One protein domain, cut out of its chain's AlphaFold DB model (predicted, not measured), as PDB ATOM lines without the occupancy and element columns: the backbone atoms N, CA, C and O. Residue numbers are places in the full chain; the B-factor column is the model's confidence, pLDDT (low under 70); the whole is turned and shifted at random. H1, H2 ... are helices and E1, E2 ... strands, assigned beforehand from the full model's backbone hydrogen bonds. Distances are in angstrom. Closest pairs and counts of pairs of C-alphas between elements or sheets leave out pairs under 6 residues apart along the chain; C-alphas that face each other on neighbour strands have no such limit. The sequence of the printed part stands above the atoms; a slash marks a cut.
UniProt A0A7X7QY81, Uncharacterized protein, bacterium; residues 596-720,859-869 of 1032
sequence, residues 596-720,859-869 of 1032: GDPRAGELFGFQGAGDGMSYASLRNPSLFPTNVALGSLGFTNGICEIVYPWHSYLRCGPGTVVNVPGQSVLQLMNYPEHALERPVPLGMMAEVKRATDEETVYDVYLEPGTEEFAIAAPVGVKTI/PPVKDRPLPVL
ATOM      1  N   GLY A 596     168.393 166.246  71.211       96.50
ATOM      2  CA  GLY A 596     168.364 167.247  70.131       96.50
ATOM      3  C   GLY A 596     167.201 168.249  70.148       96.50
ATOM      4  O   GLY A 596     166.368 168.261  71.054       96.50
ATOM      5  N   ASP A 597     167.139 169.088  69.107       97.25
ATOM      6  CA  ASP A 597     166.084 170.086  68.883       97.25
ATOM      7  C   ASP A 597     164.871 169.461  68.155       97.25
ATOM      8  O   ASP A 597     164.971 169.100  66.972       97.25
ATOM      9  N   PRO A 598     163.678 169.398  68.787       96.62
ATOM     10  CA  PRO A 598     162.475 168.861  68.151       96.62
ATOM     11  C   PRO A 598     162.077 169.617  66.878       96.62
ATOM     12  O   PRO A 598     161.470 169.038  65.980       96.62
ATOM     13  N   ARG A 599     162.427 170.904  66.757       94.19
ATOM     14  CA  ARG A 599     162.092 171.758  65.604       94.19
ATOM     15  C   ARG A 599     162.985 171.478  64.397       94.19
ATOM     16  O   ARG A 599     162.615 171.850  63.284       94.19
ATOM     17  N   ALA A 600     164.138 170.850  64.617       95.62
ATOM     18  CA  ALA A 600     165.041 170.375  63.573       95.62
ATOM     19  C   ALA A 600     164.736 168.925  63.148       95.62
ATOM     20  O   ALA A 600     165.353 168.416  62.216       95.62
ATOM     21  N   GLY A 601     163.769 168.265  63.796       95.31
ATOM     22  CA  GLY A 601     163.432 166.864  63.546       95.31
ATOM     23  C   GLY A 601     164.417 165.868  64.163       95.31
ATOM     24  O   GLY A 601     164.426 164.703  63.769       95.31
ATOM     25  N   GLU A 602     165.241 166.317  65.110       97.44
ATOM     26  CA  GLU A 602     166.212 165.482  65.815       97.44
ATOM     27  C   GLU A 602     165.530 164.613  66.882       97.44
ATOM     28  O   GLU A 602     164.487 164.978  67.433       97.44
ATOM     29  N   LEU A 603     166.129 163.459  67.198       97.94
ATOM     30  CA  LEU A 603     165.707 162.653  68.343       97.94
ATOM     31  C   LEU A 603     165.898 163.468  69.625       97.94
ATOM     32  O   LEU A 603     167.007 163.911  69.934       97.94
ATOM     33  N   PHE A 604     164.824 163.611  70.391       98.25
ATOM     34  CA  PHE A 604     164.821 164.361  71.638       98.25
ATOM     35  C   PHE A 604     164.003 163.633  72.701       98.25
ATOM     36  O   PHE A 604     163.322 162.639  72.427       98.25
ATOM     37  N   GLY A 605     164.068 164.118  73.935       97.44
ATOM     38  CA  GLY A 605     163.204 163.597  74.975       97.44
ATOM     39  C   GLY A 605     163.260 164.359  76.280       97.44
ATOM     40  O   GLY A 605     163.807 165.456  76.369       97.44
ATOM     41  N   PHE A 606     162.706 163.720  77.300       97.56
ATOM     42  CA  PHE A 606     162.641 164.203  78.669       97.56
ATOM     43  C   PHE A 606     163.185 163.136  79.606       97.56
ATOM     44  O   PHE A 606     162.904 161.956  79.404       97.56
ATOM     45  N   GLN A 607     163.927 163.523  80.642       96.38
ATOM     46  CA  GLN A 607     164.382 162.583  81.663       96.38
ATOM     47  C   GLN A 607     164.304 163.165  83.067       96.38
ATOM     48  O   GLN A 607     164.577 164.347  83.279       96.38
ATOM     49  N   GLY A 608     164.037 162.302  84.041       94.50
ATOM     50  CA  GLY A 608     164.030 162.642  85.459       94.50
ATOM     51  C   GLY A 608     164.455 161.457  86.322       94.50
ATOM     52  O   GLY A 608     164.517 160.317  85.858       94.50
ATOM     53  N   ALA A 609     164.774 161.729  87.586       92.50
ATOM     54  CA  ALA A 609     165.167 160.710  88.554       92.50
ATOM     55  C   ALA A 609     164.636 161.048  89.952       92.50
ATOM     56  O   ALA A 609     164.647 162.214  90.356       92.50
ATOM     57  N   GLY A 610     164.197 160.025  90.683       87.75
ATOM     58  CA  GLY A 610     163.599 160.117  92.014       87.75
ATOM     59  C   GLY A 610     163.378 158.723  92.610       87.75
ATOM     60  O   GLY A 610     163.197 157.764  91.869       87.75
ATOM     61  N   ASP A 611     163.457 158.599  93.937       83.31
ATOM     62  CA  ASP A 611     163.188 157.357  94.688       83.31
ATOM     63  C   ASP A 611     163.931 156.103  94.183       83.31
ATOM     64  O   ASP A 611     163.398 154.999  94.147       83.31
ATOM     65  N   GLY A 612     165.200 156.269  93.790       82.50
ATOM     66  CA  GLY A 612     166.037 155.165  93.299       82.50
ATOM     67  C   GLY A 612     165.717 154.709  91.871       82.50
ATOM     68  O   GLY A 612     166.333 153.757  91.395       82.50
ATOM     69  N   MET A 613     164.813 155.405  91.178       84.19
ATOM     70  CA  MET A 613     164.444 155.159  89.789       84.19
ATOM     71  C   MET A 613     164.760 156.371  88.909       84.19
ATOM     72  O   MET A 613     164.861 157.515  89.362       84.19
ATOM     73  N   SER A 614     164.910 156.113  87.617       92.50
ATOM     74  CA  SER A 614     165.039 157.133  86.579       92.50
ATOM     75  C   SER A 614     164.190 156.751  85.377       92.50
ATOM     76  O   SER A 614     163.916 155.574  85.168       92.50
ATOM     77  N   TYR A 615     163.751 157.737  84.604       96.06
ATOM     78  CA  TYR A 615     162.964 157.497  83.399       96.06
ATOM     79  C   TYR A 615     163.453 158.380  82.256       96.06
ATOM     80  O   TYR A 615     164.047 159.435  82.491       96.06
ATOM     81  N   ALA A 616     163.183 157.941  81.029       97.75
ATOM     82  CA  ALA A 616     163.378 158.726  79.824       97.75
ATOM     83  C   ALA A 616     162.182 158.541  78.880       97.75
ATOM     84  O   ALA A 616     161.801 157.416  78.565       97.75
ATOM     85  N   SER A 617     161.612 159.655  78.429       97.94
ATOM     86  CA  SER A 617     160.569 159.730  77.405       97.94
ATOM     87  C   SER A 617     161.192 160.264  76.129       97.94
ATOM     88  O   SER A 617     161.484 161.455  76.058       97.94
ATOM     89  N   LEU A 618     161.396 159.415  75.128       98.50
ATOM     90  CA  LEU A 618     161.987 159.803  73.850       98.50
ATOM     91  C   LEU A 618     160.917 159.926  72.776       98.50
ATOM     92  O   LEU A 618     160.010 159.100  72.694       98.50
ATOM     93  N   ARG A 619     161.061 160.924  71.911       97.75
ATOM     94  CA  ARG A 619     160.246 161.087  70.713       97.75
ATOM     95  C   ARG A 619     161.159 161.288  69.517       97.75
ATOM     96  O   ARG A 619     162.058 162.125  69.549       97.75
ATOM     97  N   ASN A 620     160.902 160.534  68.454       96.94
ATOM     98  CA  ASN A 620     161.592 160.682  67.181       96.94
ATOM     99  C   ASN A 620     160.659 161.376  66.171       96.94
ATOM    100  O   ASN A 620     159.749 160.725  65.660       96.94
ATOM    101  N   PRO A 621     160.833 162.679  65.874       95.75
ATOM    102  CA  PRO A 621     159.987 163.376  64.900       95.75
ATOM    103  C   PRO A 621     160.236 162.931  63.453       95.75
ATOM    104  O   PRO A 621     159.366 163.108  62.597       95.75
ATOM    105  N   SER A 622     161.420 162.377  63.181       91.75
ATOM    106  CA  SER A 622     161.858 161.960  61.851       91.75
ATOM    107  C   SER A 622     161.077 160.751  61.340       91.75
ATOM    108  O   SER A 622     160.641 159.902  62.114       91.75
ATOM    109  N   LEU A 623     160.956 160.633  60.014       88.94
ATOM    110  CA  LEU A 623     160.468 159.417  59.351       88.94
ATOM    111  C   LEU A 623     161.472 158.255  59.449       88.94
ATOM    112  O   LEU A 623     161.104 157.106  59.225       88.94
ATOM    113  N   PHE A 624     162.731 158.543  59.792       87.19
ATOM    114  CA  PHE A 624     163.800 157.553  59.888       87.19
ATOM    115  C   PHE A 624     164.000 157.076  61.330       87.19
ATOM    116  O   PHE A 624     163.895 157.881  62.261       87.19
ATOM    117  N   PRO A 625     164.337 155.792  61.541       89.88
ATOM    118  CA  PRO A 625     164.692 155.296  62.859       89.88
ATOM    119  C   PRO A 625     166.012 155.918  63.332       89.88
ATOM    120  O   PRO A 625     166.905 156.193  62.532       89.88
ATOM    121  N   THR A 626     166.149 156.105  64.643       94.31
ATOM    122  CA  THR A 626     167.368 156.648  65.259       94.31
ATOM    123  C   THR A 626     167.847 155.726  66.370       94.31
ATOM    124  O   THR A 626     167.071 155.326  67.232       94.31
ATOM    125  N   ASN A 627     169.139 155.409  66.377       95.06
ATOM    126  CA  ASN A 627     169.765 154.649  67.453       95.06
ATOM    127  C   ASN A 627     170.236 155.587  68.568       95.06
ATOM    128  O   ASN A 627     170.891 156.592  68.297       95.06
ATOM    129  N   VAL A 628     169.962 155.226  69.821       95.94
ATOM    130  CA  VAL A 628     170.413 155.964  71.006       95.94
ATOM    131  C   VAL A 628     171.127 155.030  71.975       95.94
ATOM    132  O   VAL A 628     170.650 153.940  72.284       95.94
ATOM    133  N   ALA A 629     172.294 155.448  72.459       95.94
ATOM    134  CA  ALA A 629     173.006 154.710  73.494       95.94
ATOM    135  C   ALA A 629     172.339 154.956  74.853       95.94
ATOM    136  O   ALA A 629     172.137 156.103  75.239       95.94
ATOM    137  N   LEU A 630     172.074 153.911  75.638       95.69
ATOM    138  CA  LEU A 630     171.484 154.076  76.977       95.69
ATOM    139  C   LEU A 630     172.332 154.987  77.884       95.69
ATOM    140  O   LEU A 630     171.802 155.766  78.676       95.69
ATOM    141  N   GLY A 631     173.655 154.982  77.695       93.69
ATOM    142  CA  GLY A 631     174.571 155.877  78.399       93.69
ATOM    143  C   GLY A 631     174.290 157.371  78.183       93.69
ATOM    144  O   GLY A 631     174.491 158.146  79.117       93.69
ATOM    145  N   SER A 632     173.776 157.795  77.016       93.38
ATOM    146  CA  SER A 632     173.423 159.208  76.783       93.38
ATOM    147  C   SER A 632     172.167 159.644  77.540       93.38
ATOM    148  O   SER A 632     171.952 160.837  77.720       93.38
ATOM    149  N   LEU A 633     171.370 158.685  78.023       94.06
ATOM    150  CA  LEU A 633     170.213 158.902  78.903       94.06
ATOM    151  C   LEU A 633     170.609 158.856  80.393       94.06
ATOM    152  O   LEU A 633     169.769 158.928  81.286       94.06
ATOM    153  N   GLY A 634     171.902 158.670  80.689       90.62
ATOM    154  CA  GLY A 634     172.398 158.415  82.042       90.62
ATOM    155  C   GLY A 634     172.173 156.980  82.536       90.62
ATOM    156  O   GLY A 634     172.502 156.677  83.685       90.62
ATOM    157  N   PHE A 635     171.667 156.076  81.692       94.00
ATOM    158  CA  PHE A 635     171.393 154.680  82.048       94.00
ATOM    159  C   PHE A 635     172.660 153.845  81.850       94.00
ATOM    160  O   PHE A 635     172.874 153.196  80.827       94.00
ATOM    161  N   THR A 636     173.555 153.932  82.830       90.81
ATOM    162  CA  THR A 636     174.905 153.343  82.763       90.81
ATOM    163  C   THR A 636     175.036 152.010  83.500       90.81
ATOM    164  O   THR A 636     176.002 151.284  83.283       90.81
ATOM    165  N   ASN A 637     174.076 151.675  84.364       91.31
ATOM    166  CA  ASN A 637     174.027 150.440  85.143       91.31
ATOM    167  C   ASN A 637     172.570 150.047  85.446       91.31
ATOM    168  O   ASN A 637     171.654 150.824  85.191       91.31
ATOM    169  N   GLY A 638     172.369 148.841  85.981       93.00
ATOM    170  CA  GLY A 638     171.037 148.333  86.314       93.00
ATOM    171  C   GLY A 638     170.297 147.742  85.116       93.00
ATOM    172  O   GLY A 638     170.913 147.199  84.193       93.00
ATOM    173  N   ILE A 639     168.971 147.806  85.182       94.81
ATOM    174  CA  ILE A 639     168.048 147.279  84.182       94.81
ATOM    175  C   ILE A 639     167.262 148.444  83.594       94.81
ATOM    176  O   ILE A 639     166.624 149.197  84.328       94.81
ATOM    177  N   CYS A 640     167.307 148.560  82.270       95.94
ATOM    178  CA  CYS A 640     166.446 149.435  81.496       95.94
ATOM    179  C   CYS A 640     165.217 148.638  81.052       95.94
ATOM    180  O   CYS A 640     165.343 147.655  80.323       95.94
ATOM    181  N   GLU A 641     164.038 149.046  81.495       95.62
ATOM    182  CA  GLU A 641     162.758 148.535  81.030       95.62
ATOM    183  C   GLU A 641     162.190 149.490  79.983       95.62
ATOM    184  O   GLU A 641     161.960 150.670  80.252       95.62
ATOM    185  N   ILE A 642     161.939 148.972  78.785       97.12
ATOM    186  CA  ILE A 642     161.101 149.648  77.798       97.12
ATOM    187  C   ILE A 642     159.659 149.318  78.161       97.12
ATOM    188  O   ILE A 642     159.308 148.143  78.226       97.12
ATOM    189  N   VAL A 643     158.841 150.336  78.428       96.12
ATOM    190  CA  VAL A 643     157.435 150.170  78.853       96.12
ATOM    191  C   VAL A 643     156.429 150.600  77.779       96.12
ATOM    192  O   VAL A 643     155.233 150.337  77.905       96.12
ATOM    193  N   TYR A 644     156.899 151.270  76.727       97.62
ATOM    194  CA  TYR A 644     156.136 151.662  75.541       97.62
ATOM    195  C   TYR A 644     157.117 151.958  74.394       97.62
ATOM    196  O   TYR A 644     158.137 152.579  74.690       97.62
ATOM    197  N   PRO A 645     156.843 151.582  73.125       97.12
ATOM    198  CA  PRO A 645     155.598 151.002  72.612       97.12
ATOM    199  C   PRO A 645     155.538 149.470  72.668       97.12
ATOM    200  O   PRO A 645     154.531 148.890  72.271       97.12
ATOM    201  N   TRP A 646     156.569 148.822  73.204       96.31
ATOM    202  CA  TRP A 646     156.589 147.406  73.571       96.31
ATOM    203  C   TRP A 646     157.178 147.243  74.975       96.31
ATOM    204  O   TRP A 646     157.794 148.171  75.505       96.31
ATOM    205  N   HIS A 647     156.992 146.071  75.582       95.69
ATOM    206  CA  HIS A 647     157.611 145.716  76.859       95.69
ATOM    207  C   HIS A 647     158.863 144.884  76.623       95.69
ATOM    208  O   HIS A 647     158.807 143.859  75.946       95.69
ATOM    209  N   SER A 648     160.000 145.324  77.157       95.75
ATOM    210  CA  SER A 648     161.261 144.568  77.121       95.75
ATOM    211  C   SER A 648     162.210 145.025  78.223       95.75
ATOM    212  O   SER A 648     162.066 146.126  78.752       95.75
ATOM    213  N   TYR A 649     163.203 144.195  78.538       95.94
ATOM    214  CA  TYR A 649     164.220 144.494  79.544       95.94
ATOM    215  C   TYR A 649     165.610 144.373  78.944       95.94
ATOM    216  O   TYR A 649     165.935 143.393  78.274       95.94
ATOM    217  N   LEU A 650     166.459 145.352  79.225       96.00
ATOM    218  CA  LEU A 650     167.832 145.420  78.754       96.00
ATOM    219  C   LEU A 650     168.763 145.617  79.942       96.00
ATOM    220  O   LEU A 650     168.507 146.427  80.833       96.00
ATOM    221  N   ARG A 651     169.888 144.904  79.941       94.62
ATOM    222  CA  ARG A 651     170.963 145.176  80.894       94.62
ATOM    223  C   ARG A 651     171.720 146.418  80.429       94.62
ATOM    224  O   ARG A 651     172.235 146.460  79.309       94.62
ATOM    225  N   CYS A 652     171.787 147.429  81.288       93.94
ATOM    226  CA  CYS A 652     172.555 148.633  81.006       93.94
ATOM    227  C   CYS A 652     174.050 148.300  81.029       93.94
ATOM    228  O   CYS A 652     174.552 147.729  82.001       93.94
ATOM    229  N   GLY A 653     174.765 148.666  79.970       88.75
ATOM    230  CA  GLY A 653     176.200 148.458  79.860       88.75
ATOM    231  C   GLY A 653     176.834 149.342  78.787       88.75
ATOM    232  O   GLY A 653     176.127 149.992  78.007       88.75
ATOM    233  N   PRO A 654     178.177 149.398  78.737       82.50
ATOM    234  CA  PRO A 654     178.888 150.105  77.683       82.50
ATOM    235  C   PRO A 654     178.489 149.551  76.310       82.50
ATOM    236  O   PRO A 654     178.682 148.370  76.039       82.50
ATOM    237  N   GLY A 655     177.929 150.403  75.452       85.44
ATOM    238  CA  GLY A 655     177.516 150.022  74.099       85.44
ATOM    239  C   GLY A 655     176.089 149.481  73.969       85.44
ATOM    240  O   GLY A 655     175.696 149.164  72.851       85.44
ATOM    241  N   THR A 656     175.288 149.416  75.042       93.06
ATOM    242  CA  THR A 656     173.860 149.093  74.899       93.06
ATOM    243  C   THR A 656     173.149 150.225  74.154       93.06
ATOM    244  O   THR A 656     173.136 151.374  74.609       93.06
ATOM    245  N   VAL A 657     172.553 149.892  73.012       94.81
ATOM    246  CA  VAL A 657     171.849 150.817  72.118       94.81
ATOM    247  C   VAL A 657     170.400 150.373  71.981       94.81
ATOM    248  O   VAL A 657     170.118 149.178  71.925       94.81
ATOM    249  N   VAL A 658     169.492 151.341  71.907       94.81
ATOM    250  CA  VAL A 658     168.083 151.117  71.582       94.81
ATOM    251  C   VAL A 658     167.758 151.823  70.274       94.81
ATOM    252  O   VAL A 658     168.180 152.958  70.050       94.81
ATOM    253  N   ASN A 659     167.015 151.141  69.409       93.50
ATOM    254  CA  ASN A 659     166.456 151.733  68.204       93.50
ATOM    255  C   ASN A 659     165.131 152.431  68.538       93.50
ATOM    256  O   ASN A 659     164.249 151.830  69.149       93.50
ATOM    257  N   VAL A 660     164.993 153.694  68.141       95.69
ATOM    258  CA  VAL A 660     163.757 154.472  68.255       95.69
ATOM    259  C   VAL A 660     163.144 154.587  66.856       95.69
ATOM    260  O   VAL A 660     163.690 155.333  66.032       95.69
ATOM    261  N   PRO A 661     162.034 153.884  66.556       93.75
ATOM    262  CA  PRO A 661     161.406 153.937  65.239       93.75
ATOM    263  C   PRO A 661     161.054 155.365  64.801       93.75
ATOM    264  O   PRO A 661     160.830 156.249  65.634       93.75
ATOM    265  N   GLY A 662     160.984 155.599  63.491       92.25
ATOM    266  CA  GLY A 662     160.529 156.882  62.954       92.25
ATOM    267  C   GLY A 662     159.113 157.218  63.434       92.25
ATOM    268  O   GLY A 662     158.256 156.338  63.519       92.25
ATOM    269  N   GLN A 663     158.872 158.485  63.765       92.56
ATOM    270  CA  GLN A 663     157.580 159.013  64.225       92.56
ATOM    271  C   GLN A 663     156.972 158.271  65.421       92.56
ATOM    272  O   GLN A 663     155.749 158.185  65.546       92.56
ATOM    273  N   SER A 664     157.824 157.737  66.296       94.88
ATOM    274  CA  SER A 664     157.415 156.981  67.478       94.88
ATOM    275  C   SER A 664     157.759 157.698  68.780       94.88
ATOM    276  O   SER A 664     158.566 158.637  68.819       94.88
ATOM    277  N   VAL A 665     157.129 157.227  69.855       97.88
ATOM    278  CA  VAL A 665     157.458 157.569  71.236       97.88
ATOM    279  C   VAL A 665     157.951 156.313  71.942       97.88
ATOM    280  O   VAL A 665     157.373 155.241  71.785       97.88
ATOM    281  N   LEU A 666     159.001 156.456  72.740       97.94
ATOM    282  CA  LEU A 666     159.590 155.389  73.537       97.94
ATOM    283  C   LEU A 666     159.620 155.826  75.002       97.94
ATOM    284  O   LEU A 666     160.153 156.887  75.321       97.94
ATOM    285  N   GLN A 667     159.059 155.009  75.888       97.94
ATOM    286  CA  GLN A 667     159.111 155.233  77.329       97.94
ATOM    287  C   GLN A 667     160.020 154.199  77.972       97.94
ATOM    288  O   GLN A 667     159.840 152.992  77.787       97.94
ATOM    289  N   LEU A 668     160.990 154.694  78.730       97.00
ATOM    290  CA  LEU A 668     162.044 153.911  79.344       97.00
ATOM    291  C   LEU A 668     162.074 154.178  80.845       97.00
ATOM    292  O   LEU A 668     161.971 155.324  81.284       97.00
ATOM    293  N   MET A 669     162.288 153.128  81.625       95.12
ATOM    294  CA  MET A 669     162.569 153.191  83.054       95.12
ATOM    295  C   MET A 669     163.915 152.530  83.319       95.12
ATOM    296  O   MET A 669     164.250 151.538  82.687       95.12
ATOM    297  N   ASN A 670     164.690 153.065  84.253       93.88
ATOM    298  CA  ASN A 670     165.962 152.493  84.658       93.88
ATOM    299  C   ASN A 670     166.074 152.463  86.177       93.88
ATOM    300  O   ASN A 670     165.916 153.488  86.852       93.88
ATOM    301  N   TYR A 671     166.370 151.277  86.693       90.88
ATOM    302  CA  TYR A 671     166.467 151.007  88.118       90.88
ATOM    303  C   TYR A 671     167.494 149.895  88.400       90.88
ATOM    304  O   TYR A 671     167.846 149.110  87.511       90.88
ATOM    305  N   PRO A 672     168.030 149.815  89.631       90.44
ATOM    306  CA  PRO A 672     168.932 148.736  90.015       90.44
ATOM    307  C   PRO A 672     168.281 147.356  89.860       90.44
ATOM    308  O   PRO A 672     167.096 147.197  90.123       90.44
ATOM    309  N   GLU A 673     169.060 146.322  89.535       89.38
ATOM    310  CA  GLU A 673     168.522 144.960  89.355       89.38
ATOM    311  C   GLU A 673     167.812 144.421  90.608       89.38
ATOM    312  O   GLU A 673     166.805 143.733  90.499       89.38
ATOM    313  N   HIS A 674     168.274 144.784  91.807       88.00
ATOM    314  CA  HIS A 674     167.620 144.395  93.062       88.00
ATOM    315  C   HIS A 674     166.274 145.099  93.306       88.00
ATOM    316  O   HIS A 674     165.554 144.705  94.219       88.00
ATOM    317  N   ALA A 675     165.966 146.153  92.542       86.88
ATOM    318  CA  ALA A 675     164.687 146.854  92.578       86.88
ATOM    319  C   ALA A 675     163.656 146.231  91.624       86.88
ATOM    320  O   ALA A 675     162.486 146.600  91.686       86.88
ATOM    321  N   LEU A 676     164.061 145.276  90.771       87.12
ATOM    322  CA  LEU A 676     163.101 144.438  90.063       87.12
ATOM    323  C   LEU A 676     162.190 143.758  91.080       87.12
ATOM    324  O   LEU A 676     162.647 143.214  92.087       87.12
ATOM    325  N   GLU A 677     160.902 143.717  90.777       85.00
ATOM    326  CA  GLU A 677     159.961 142.991  91.621       85.00
ATOM    327  C   GLU A 677     160.168 141.477  91.488       85.00
ATOM    328  O   GLU A 677     159.991 140.729  92.451       85.00
ATOM    329  N   ARG A 678     160.510 141.003  90.278       90.38
ATOM    330  CA  ARG A 678     160.502 139.580  89.896       90.38
ATOM    331  C   ARG A 678     161.546 139.291  88.811       90.38
ATOM    332  O   ARG A 678     162.029 140.232  88.182       90.38
ATOM    333  N   PRO A 679     161.916 138.018  88.580       94.25
ATOM    334  CA  PRO A 679     162.841 137.677  87.508       94.25
ATOM    335  C   PRO A 679     162.262 137.988  86.126       94.25
ATOM    336  O   PRO A 679     161.120 137.614  85.868       94.25
ATOM    337  N   VAL A 680     163.046 138.621  85.252       94.62
ATOM    338  CA  VAL A 680     162.630 139.069  83.912       94.62
ATOM    339  C   VAL A 680     163.565 138.536  82.819       94.62
ATOM    340  O   VAL A 680     164.781 138.498  83.034       94.62
ATOM    341  N   PRO A 681     163.038 138.143  81.644       96.19
ATOM    342  CA  PRO A 681     163.857 137.830  80.475       96.19
ATOM    343  C   PRO A 681     164.485 139.101  79.889       96.19
ATOM    344  O   PRO A 681     163.837 140.145  79.817       96.19
ATOM    345  N   LEU A 682     165.748 139.011  79.477       95.62
ATOM    346  CA  LEU A 682     166.523 140.126  78.933       95.62
ATOM    347  C   LEU A 682     166.707 140.014  77.418       95.62
ATOM    348  O   LEU A 682     166.863 138.919  76.884       95.62
ATOM    349  N   GLY A 683     166.793 141.164  76.748       93.00
ATOM    350  CA  GLY A 683     167.202 141.264  75.343       93.00
ATOM    351  C   GLY A 683     166.092 141.000  74.326       93.00
ATOM    352  O   GLY A 683     166.388 140.887  73.145       93.00
ATOM    353  N   MET A 684     164.835 140.909  74.764       93.00
ATOM    354  CA  MET A 684     163.690 140.646  73.892       93.00
ATOM    355  C   MET A 684     162.416 141.301  74.401       93.00
ATOM    356  O   MET A 684     162.295 141.667  75.574       93.00
ATOM    357  N   MET A 685     161.443 141.392  73.501       95.81
ATOM    358  CA  MET A 685     160.062 141.687  73.843       95.81
ATOM    359  C   MET A 685     159.500 140.594  74.764       95.81
ATOM    360  O   MET A 685     159.576 139.405  74.448       95.81
ATOM    361  N   ALA A 686     158.934 140.998  75.900       94.69
ATOM    362  CA  ALA A 686     158.349 140.089  76.878       94.69
ATOM    363  C   ALA A 686     157.207 140.758  77.651       94.69
ATOM    364  O   ALA A 686     157.406 141.781  78.308       94.69
ATOM    365  N   GLU A 687     156.027 140.143  77.623       92.38
ATOM    366  CA  GLU A 687     154.850 140.603  78.361       92.38
ATOM    367  C   GLU A 687     154.489 139.603  79.464       92.38
ATOM    368  O   GLU A 687     154.572 138.388  79.289       92.38
ATOM    369  N   VAL A 688     154.113 140.108  80.642       90.75
ATOM    370  CA  VAL A 688     153.670 139.249  81.747       90.75
ATOM    371  C   VAL A 688     152.267 138.747  81.433       90.75
ATOM    372  O   VAL A 688     151.310 139.517  81.468       90.75
ATOM    373  N   LYS A 689     152.134 137.442  81.210       91.38
ATOM    374  CA  LYS A 689     150.842 136.794  80.976       91.38
ATOM    375  C   LYS A 689     150.107 136.499  82.276       91.38
ATOM    376  O   LYS A 689     148.911 136.745  82.407       91.38
ATOM    377  N   ARG A 690     150.829 135.946  83.255       89.88
ATOM    378  CA  ARG A 690     150.313 135.678  84.604       89.88
ATOM    379  C   ARG A 690     151.432 135.633  85.637       89.88
ATOM    380  O   ARG A 690     152.577 135.302  85.337       89.88
ATOM    381  N   ALA A 691     151.077 135.938  86.877       90.19
ATOM    382  CA  ALA A 691     152.002 136.035  87.994       90.19
ATOM    383  C   ALA A 691     151.376 135.464  89.271       90.19
ATOM    384  O   ALA A 691     150.209 135.717  89.555       90.19
ATOM    385  N   THR A 692     152.161 134.720  90.048       91.12
ATOM    386  CA  THR A 692     151.833 134.274  91.410       91.12
ATOM    387  C   THR A 692     152.989 134.606  92.354       91.12
ATOM    388  O   THR A 692     154.037 135.081  91.922       91.12
ATOM    389  N   ASP A 693     152.846 134.311  93.643       90.94
ATOM    390  CA  ASP A 693     153.903 134.532  94.635       90.94
ATOM    391  C   ASP A 693     155.224 133.805  94.297       90.94
ATOM    392  O   ASP A 693     156.292 134.279  94.674       90.94
ATOM    393  N   GLU A 694     155.188 132.673  93.584       94.19
ATOM    394  CA  GLU A 694     156.377 131.844  93.301       94.19
ATOM    395  C   GLU A 694     156.616 131.551  91.812       94.19
ATOM    396  O   GLU A 694     157.560 130.837  91.476       94.19
ATOM    397  N   GLU A 695     155.789 132.072  90.908       94.44
ATOM    398  CA  GLU A 695     155.863 131.740  89.480       94.44
ATOM    399  C   GLU A 695     155.466 132.926  88.599       94.44
ATOM    400  O   GLU A 695     154.396 133.512  88.788       94.44
ATOM    401  N   THR A 696     156.295 133.281  87.615       94.06
ATOM    402  CA  THR A 696     155.937 134.213  86.534       94.06
ATOM    403  C   THR A 696     155.841 133.479  85.217       94.06
ATOM    404  O   THR A 696     156.763 132.751  84.868       94.06
ATOM    405  N   VAL A 697     154.792 133.749  84.447       95.06
ATOM    406  CA  VAL A 697     154.716 133.344  83.045       95.06
ATOM    407  C   VAL A 697     154.779 134.574  82.161       95.06
ATOM    408  O   VAL A 697     153.994 135.511  82.333       95.06
ATOM    409  N   TYR A 698     155.714 134.542  81.221       95.06
ATOM    410  CA  TYR A 698     155.899 135.544  80.185       95.06
ATOM    411  C   TYR A 698     155.463 134.985  78.836       95.06
ATOM    412  O   TYR A 698     155.798 133.847  78.516       95.06
ATOM    413  N   ASP A 699     154.785 135.809  78.046       95.56
ATOM    414  CA  ASP A 699     154.781 135.668  76.594       95.56
ATOM    415  C   ASP A 699     156.058 136.363  76.082       95.56
ATOM    416  O   ASP A 699     156.196 137.586  76.187       95.56
ATOM    417  N   VAL A 700     157.033 135.583  75.604       95.12
ATOM    418  CA  VAL A 700     158.298 136.080  75.033       95.12
ATOM    419  C   VAL A 700     158.270 136.012  73.514       95.12
ATOM    420  O   VAL A 700     157.763 135.057  72.928       95.12
ATOM    421  N   TYR A 701     158.849 137.016  72.867       93.12
ATOM    422  CA  TYR A 701     158.849 137.150  71.416       93.12
ATOM    423  C   TYR A 701     160.276 136.968  70.916       93.12
ATOM    424  O   TYR A 701     161.075 137.902  70.893       93.12
ATOM    425  N   LEU A 702     160.602 135.722  70.582       88.31
ATOM    426  CA  LEU A 702     161.942 135.327  70.171       88.31
ATOM    427  C   LEU A 702     162.168 135.699  68.704       88.31
ATOM    428  O   LEU A 702     161.560 135.109  67.808       88.31
ATOM    429  N   GLU A 703     163.069 136.647  68.457       82.44
ATOM    430  CA  GLU A 703     163.520 136.943  67.100       82.44
ATOM    431  C   GLU A 703     164.228 135.724  66.478       82.44
ATOM    432  O   GLU A 703     164.823 134.914  67.204       82.44
ATOM    433  N   PRO A 704     164.169 135.551  65.146       73.25
ATOM    434  CA  PRO A 704     164.955 134.548  64.433       73.25
ATOM    435  C   PRO A 704     166.443 134.570  64.811       73.25
ATOM    436  O   PRO A 704     167.058 135.628  64.855       73.25
ATOM    437  N   GLY A 705     167.025 133.398  65.060       76.31
ATOM    438  CA  GLY A 705     168.413 133.234  65.496       76.31
ATOM    439  C   GLY A 705     168.631 133.320  67.011       76.31
ATOM    440  O   GLY A 705     169.769 133.218  67.458       76.31
ATOM    441  N   THR A 706     167.576 133.474  67.818       85.81
ATOM    442  CA  THR A 706     167.698 133.438  69.284       85.81
ATOM    443  C   THR A 706     167.967 132.005  69.749       85.81
ATOM    444  O   THR A 706     167.077 131.154  69.703       85.81
ATOM    445  N   GLU A 707     169.194 131.743  70.200       88.25
ATOM    446  CA  GLU A 707     169.626 130.442  70.740       88.25
ATOM    447  C   GLU A 707     169.522 130.380  72.268       88.25
ATOM    448  O   GLU A 707     169.173 129.348  72.837       88.25
ATOM    449  N   GLU A 708     169.789 131.496  72.941       91.94
ATOM    450  CA  GLU A 708     169.686 131.623  74.389       91.94
ATOM    451  C   GLU A 708     169.356 133.058  74.801       91.94
ATOM    452  O   GLU A 708     169.536 134.007  74.035       91.94
ATOM    453  N   PHE A 709     168.883 133.224  76.034       93.94
ATOM    454  CA  PHE A 709     168.699 134.533  76.646       93.94
ATOM    455  C   PHE A 709     168.916 134.509  78.154       93.94
ATOM    456  O   PHE A 709     168.701 133.505  78.835       93.94
ATOM    457  N   ALA A 710     169.340 135.653  78.684       95.62
ATOM    458  CA  ALA A 710     169.595 135.822  80.105       95.62
ATOM    459  C   ALA A 710     168.322 136.208  80.872       95.62
ATOM    460  O   ALA A 710     167.430 136.874  80.345       95.62
ATOM    461  N   ILE A 711     168.286 135.852  82.152       96.00
ATOM    462  CA  ILE A 711     167.291 136.291  83.128       96.00
ATOM    463  C   ILE A 711     167.974 137.237  84.125       96.00
ATOM    464  O   ILE A 711     168.992 136.890  84.722       96.00
ATOM    465  N   ALA A 712     167.413 138.427  84.342       95.00
ATOM    466  CA  ALA A 712     167.746 139.243  85.513       95.00
ATOM    467  C   ALA A 712     166.831 138.838  86.666       95.00
ATOM    468  O   ALA A 712     165.623 138.738  86.468       95.00
ATOM    469  N   ALA A 713     167.378 138.588  87.857       93.38
ATOM    470  CA  ALA A 713     166.616 137.987  88.949       93.38
ATOM    471  C   ALA A 713     166.889 138.666  90.306       93.38
ATOM    472  O   ALA A 713     167.974 138.497  90.863       93.38
ATOM    473  N   PRO A 714     165.899 139.364  90.901       90.12
ATOM    474  CA  PRO A 714     166.022 139.953  92.240       90.12
ATOM    475  C   PRO A 714     165.877 138.907  93.359       90.12
ATOM    476  O   PRO A 714     166.284 139.122  94.499       90.12
ATOM    477  N   VAL A 715     165.289 137.754  93.033       92.06
ATOM    478  CA  VAL A 715     165.048 136.620  93.926       92.06
ATOM    479  C   VAL A 715     165.595 135.340  93.303       92.06
ATOM    480  O   VAL A 715     165.678 135.214  92.085       92.06
ATOM    481  N   GLY A 716     165.944 134.359  94.138       93.75
ATOM    482  CA  GLY A 716     166.486 133.089  93.649       93.75
ATOM    483  C   GLY A 716     165.507 132.358  92.724       93.75
ATOM    484  O   GLY A 716     164.380 132.071  93.132       93.75
ATOM    485  N   VAL A 717     165.950 132.025  91.512       96.44
ATOM    486  CA  VAL A 717     165.198 131.223  90.537       96.44
ATOM    487  C   VAL A 717     165.317 129.738  90.896       96.44
ATOM    488  O   VAL A 717     166.379 129.270  91.307       96.44
ATOM    489  N   LYS A 718     164.208 129.002  90.801       96.12
ATOM    490  CA  LYS A 718     164.130 127.548  91.007       96.12
ATOM    491  C   LYS A 718     164.221 126.812  89.671       96.12
ATOM    492  O   LYS A 718     165.039 125.909  89.537       96.12
ATOM    493  N   THR A 719     163.396 127.200  88.699       96.69
ATOM    494  CA  THR A 719     163.312 126.570  87.373       96.69
ATOM    495  C   THR A 719     162.927 127.593  86.311       96.69
ATOM    496  O   THR A 719     162.196 128.539  86.602       96.69
ATOM    497  N   ILE A 720     163.389 127.371  85.083       96.69
ATOM    498  CA  ILE A 720     162.978 128.100  83.881       96.69
ATOM    499  C   ILE A 720     162.536 127.044  82.865       96.69
ATOM    500  O   ILE A 720     163.306 126.126  82.574       96.69
ATOM    501  N   PRO A 859     152.856 141.423  90.979       65.75
ATOM    502  CA  PRO A 859     152.943 142.724  90.349       65.75
ATOM    503  C   PRO A 859     151.531 143.221  90.020       65.75
ATOM    504  O   PRO A 859     150.664 142.424  89.630       65.75
ATOM    505  N   PRO A 860     151.279 144.532  90.083       58.97
ATOM    506  CA  PRO A 860     150.106 145.100  89.451       58.97
ATOM    507  C   PRO A 860     150.267 144.978  87.926       58.97
ATOM    508  O   PRO A 860     150.940 145.770  87.273       58.97
ATOM    509  N   VAL A 861     149.615 143.977  87.326       53.78
ATOM    510  CA  VAL A 861     149.626 143.730  85.864       53.78
ATOM    511  C   VAL A 861     149.170 144.968  85.061       53.78
ATOM    512  O   VAL A 861     149.470 145.107  83.878       53.78
ATOM    513  N   LYS A 862     148.456 145.901  85.703       56.28
ATOM    514  CA  LYS A 862     147.768 147.030  85.070       56.28
ATOM    515  C   LYS A 862     148.580 148.328  84.993       56.28
ATOM    516  O   LYS A 862     148.085 149.274  84.377       56.28
ATOM    517  N   ASP A 863     149.782 148.405  85.559       69.31
ATOM    518  CA  ASP A 863     150.475 149.699  85.726       69.31
ATOM    519  C   ASP A 863     151.395 150.091  84.564       69.31
ATOM    520  O   ASP A 863     151.849 151.231  84.488       69.31
ATOM    521  N   ARG A 864     151.629 149.189  83.604       87.00
ATOM    522  CA  ARG A 864     152.426 149.499  82.406       87.00
ATOM    523  C   ARG A 864     151.563 150.118  81.317       87.00
ATOM    524  O   ARG A 864     150.443 149.640  81.152       87.00
ATOM    525  N   PRO A 865     152.064 151.050  80.491       94.31
ATOM    526  CA  PRO A 865     151.383 151.494  79.274       94.31
ATOM    527  C   PRO A 865     151.004 150.327  78.348       94.31
ATOM    528  O   PRO A 865     151.644 149.275  78.380       94.31
ATOM    529  N   LEU A 866     149.959 150.501  77.528       93.81
ATOM    530  CA  LEU A 866     149.557 149.500  76.530       93.81
ATOM    531  C   LEU A 866     150.651 149.376  75.450       93.81
ATOM    532  O   LEU A 866     150.928 150.375  74.781       93.81
ATOM    533  N   PRO A 867     151.253 148.190  75.244       94.00
ATOM    534  CA  PRO A 867     152.317 148.026  74.263       94.00
ATOM    535  C   PRO A 867     151.728 147.833  72.856       94.00
ATOM    536  O   PRO A 867     151.435 146.721  72.421       94.00
ATOM    537  N   VAL A 868     151.505 148.934  72.136       94.50
ATOM    538  CA  VAL A 868     150.866 148.920  70.803       94.50
ATOM    539  C   VAL A 868     151.693 148.226  69.714       94.50
ATOM    540  O   VAL A 868     151.120 147.858  68.694       94.50
ATOM    541  N   LEU A 869     152.994 148.019  69.944       94.50
ATOM    542  CA  LEU A 869     153.908 147.290  69.058       94.50
ATOM    543  C   LEU A 869     154.423 145.981  69.688       94.50
ATOM    544  O   LEU A 869     155.458 145.465  69.275       94.50
TER     545      LEU A 869
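Overview. This is residues 596 to 720 and 859 to 869 of the 1032 residues of an uncharacterized protein of bacterium (UniProt A0A7X7QY81). The model is a twisted sheet of five strands, E1, E2, E7, E4 and E5, with the short strand pair E3 and E6 over one face and the small helix H1, which follows E3 directly, only grazing the sheet; next to its E5 edge is a second, looser part made of the hairpin E8 and E9 and the strands E10 and E11. The long link of residues 672 to 684 joins the two parts, and residues 859 to 869, after a cut, run without a named element past the big sheet on the side away from E3 and E6. The printed part has 136 residues, with eleven named strands and one named helix in the order E1 E2 E3 H1 E4 E5 E6 E7 E8 E9 E10 E11, and the sheet, in the order E1, E2, E7, E4, E5, is antiparallel throughout. The class is mostly strand, with 62 residues in strands and 4 in the helix, under half of the printed residues together. The whole is compact, with a radius of gyration of the C-alphas of 15.3 A and spans of 51 by 36 by 30 A.

Along the chain. E1, residues 604 to 610, begins at C-alpha 604 at (164.821, 164.361, 71.638) and is 20.8 A long. E2, residues 613 to 619, is 20.4 A long. E3, residues 626 to 629, is 10.2 A long, and H1, residues 630 to 633, is 5.3 A long. E4, residues 639 to 644, measures 15.4 A, and E5, residues 648 to 651, 10.4 A. E6, residues 657 to 660, measures 9.7 A, and E7, residues 665 to 671, 20.2 A, ending at C-alpha 671 at (166.467, 151.007, 88.118). E8, residues 685 to 691, is 17.2 A long, and E9, residues 695 to 701, 19.1 A. E10, residues 708 to 712, is 13.6 A long. E11, residues 717 to 720, is 7.7 A long and ends at C-alpha 720 at (162.978, 128.100, 83.881).

Arrangement. In the five-stranded sheet E1 and E5 are the edge strands. E1 and E2 form a hairpin, with N 606 and O 617 2.9 A apart, within hydrogen-bond range. E2 and E7 are antiparallel at 165 degrees, with N 618 and O 666 at 2.8 A. E7 and E4 are antiparallel at 152 degrees, with N 641 and O 669 at 2.8 A. E4 and E5 form a hairpin, with N 640 and O 650 at 2.8 A. E3 and E6 are antiparallel neighbours at 150 degrees, with N 628 and O 658 at 2.9 A. The closest C-alphas of E6 and E7 are those of Val 660 and Leu 666, 6.8 A apart. H1 is on the five-stranded sheet but only grazes it, with residues 630 to 633. H1 is too short for any O i to N i+4 pair; its one O i to N i+3 pair is within range. The closest C-alphas of E5 and E8 are those of Ser 648 and Met 685, 4.5 A apart. E8 and E9 form a hairpin at 153 degrees, with N 687 and O 699 at 2.9 A. E10 and E11 pair with no named strand, but residues 680 to 681 pair antiparallel with residues 711 to 712 of E10. E5 and E10 are near each other, with 7 pairs of C-alphas within 10 A, as are E9 and E11, with 6. E8 and E10 are apart.

Size, cuts and confidence. The two C-alphas farthest apart are those of Arg 599 and Lys 718, at 51.0 A. Residues 721 to 858 are cut out, and C-alphas 720 and 859 are 18.9 A apart across the cut. The link from E7 to E8, 13 residues, is long; those from E2 to E3 and from E9 to E10 are short, and the others between named elements are tight. The mean pLDDT of the printed part is 91.9, and residues 859 to 863 are under 70.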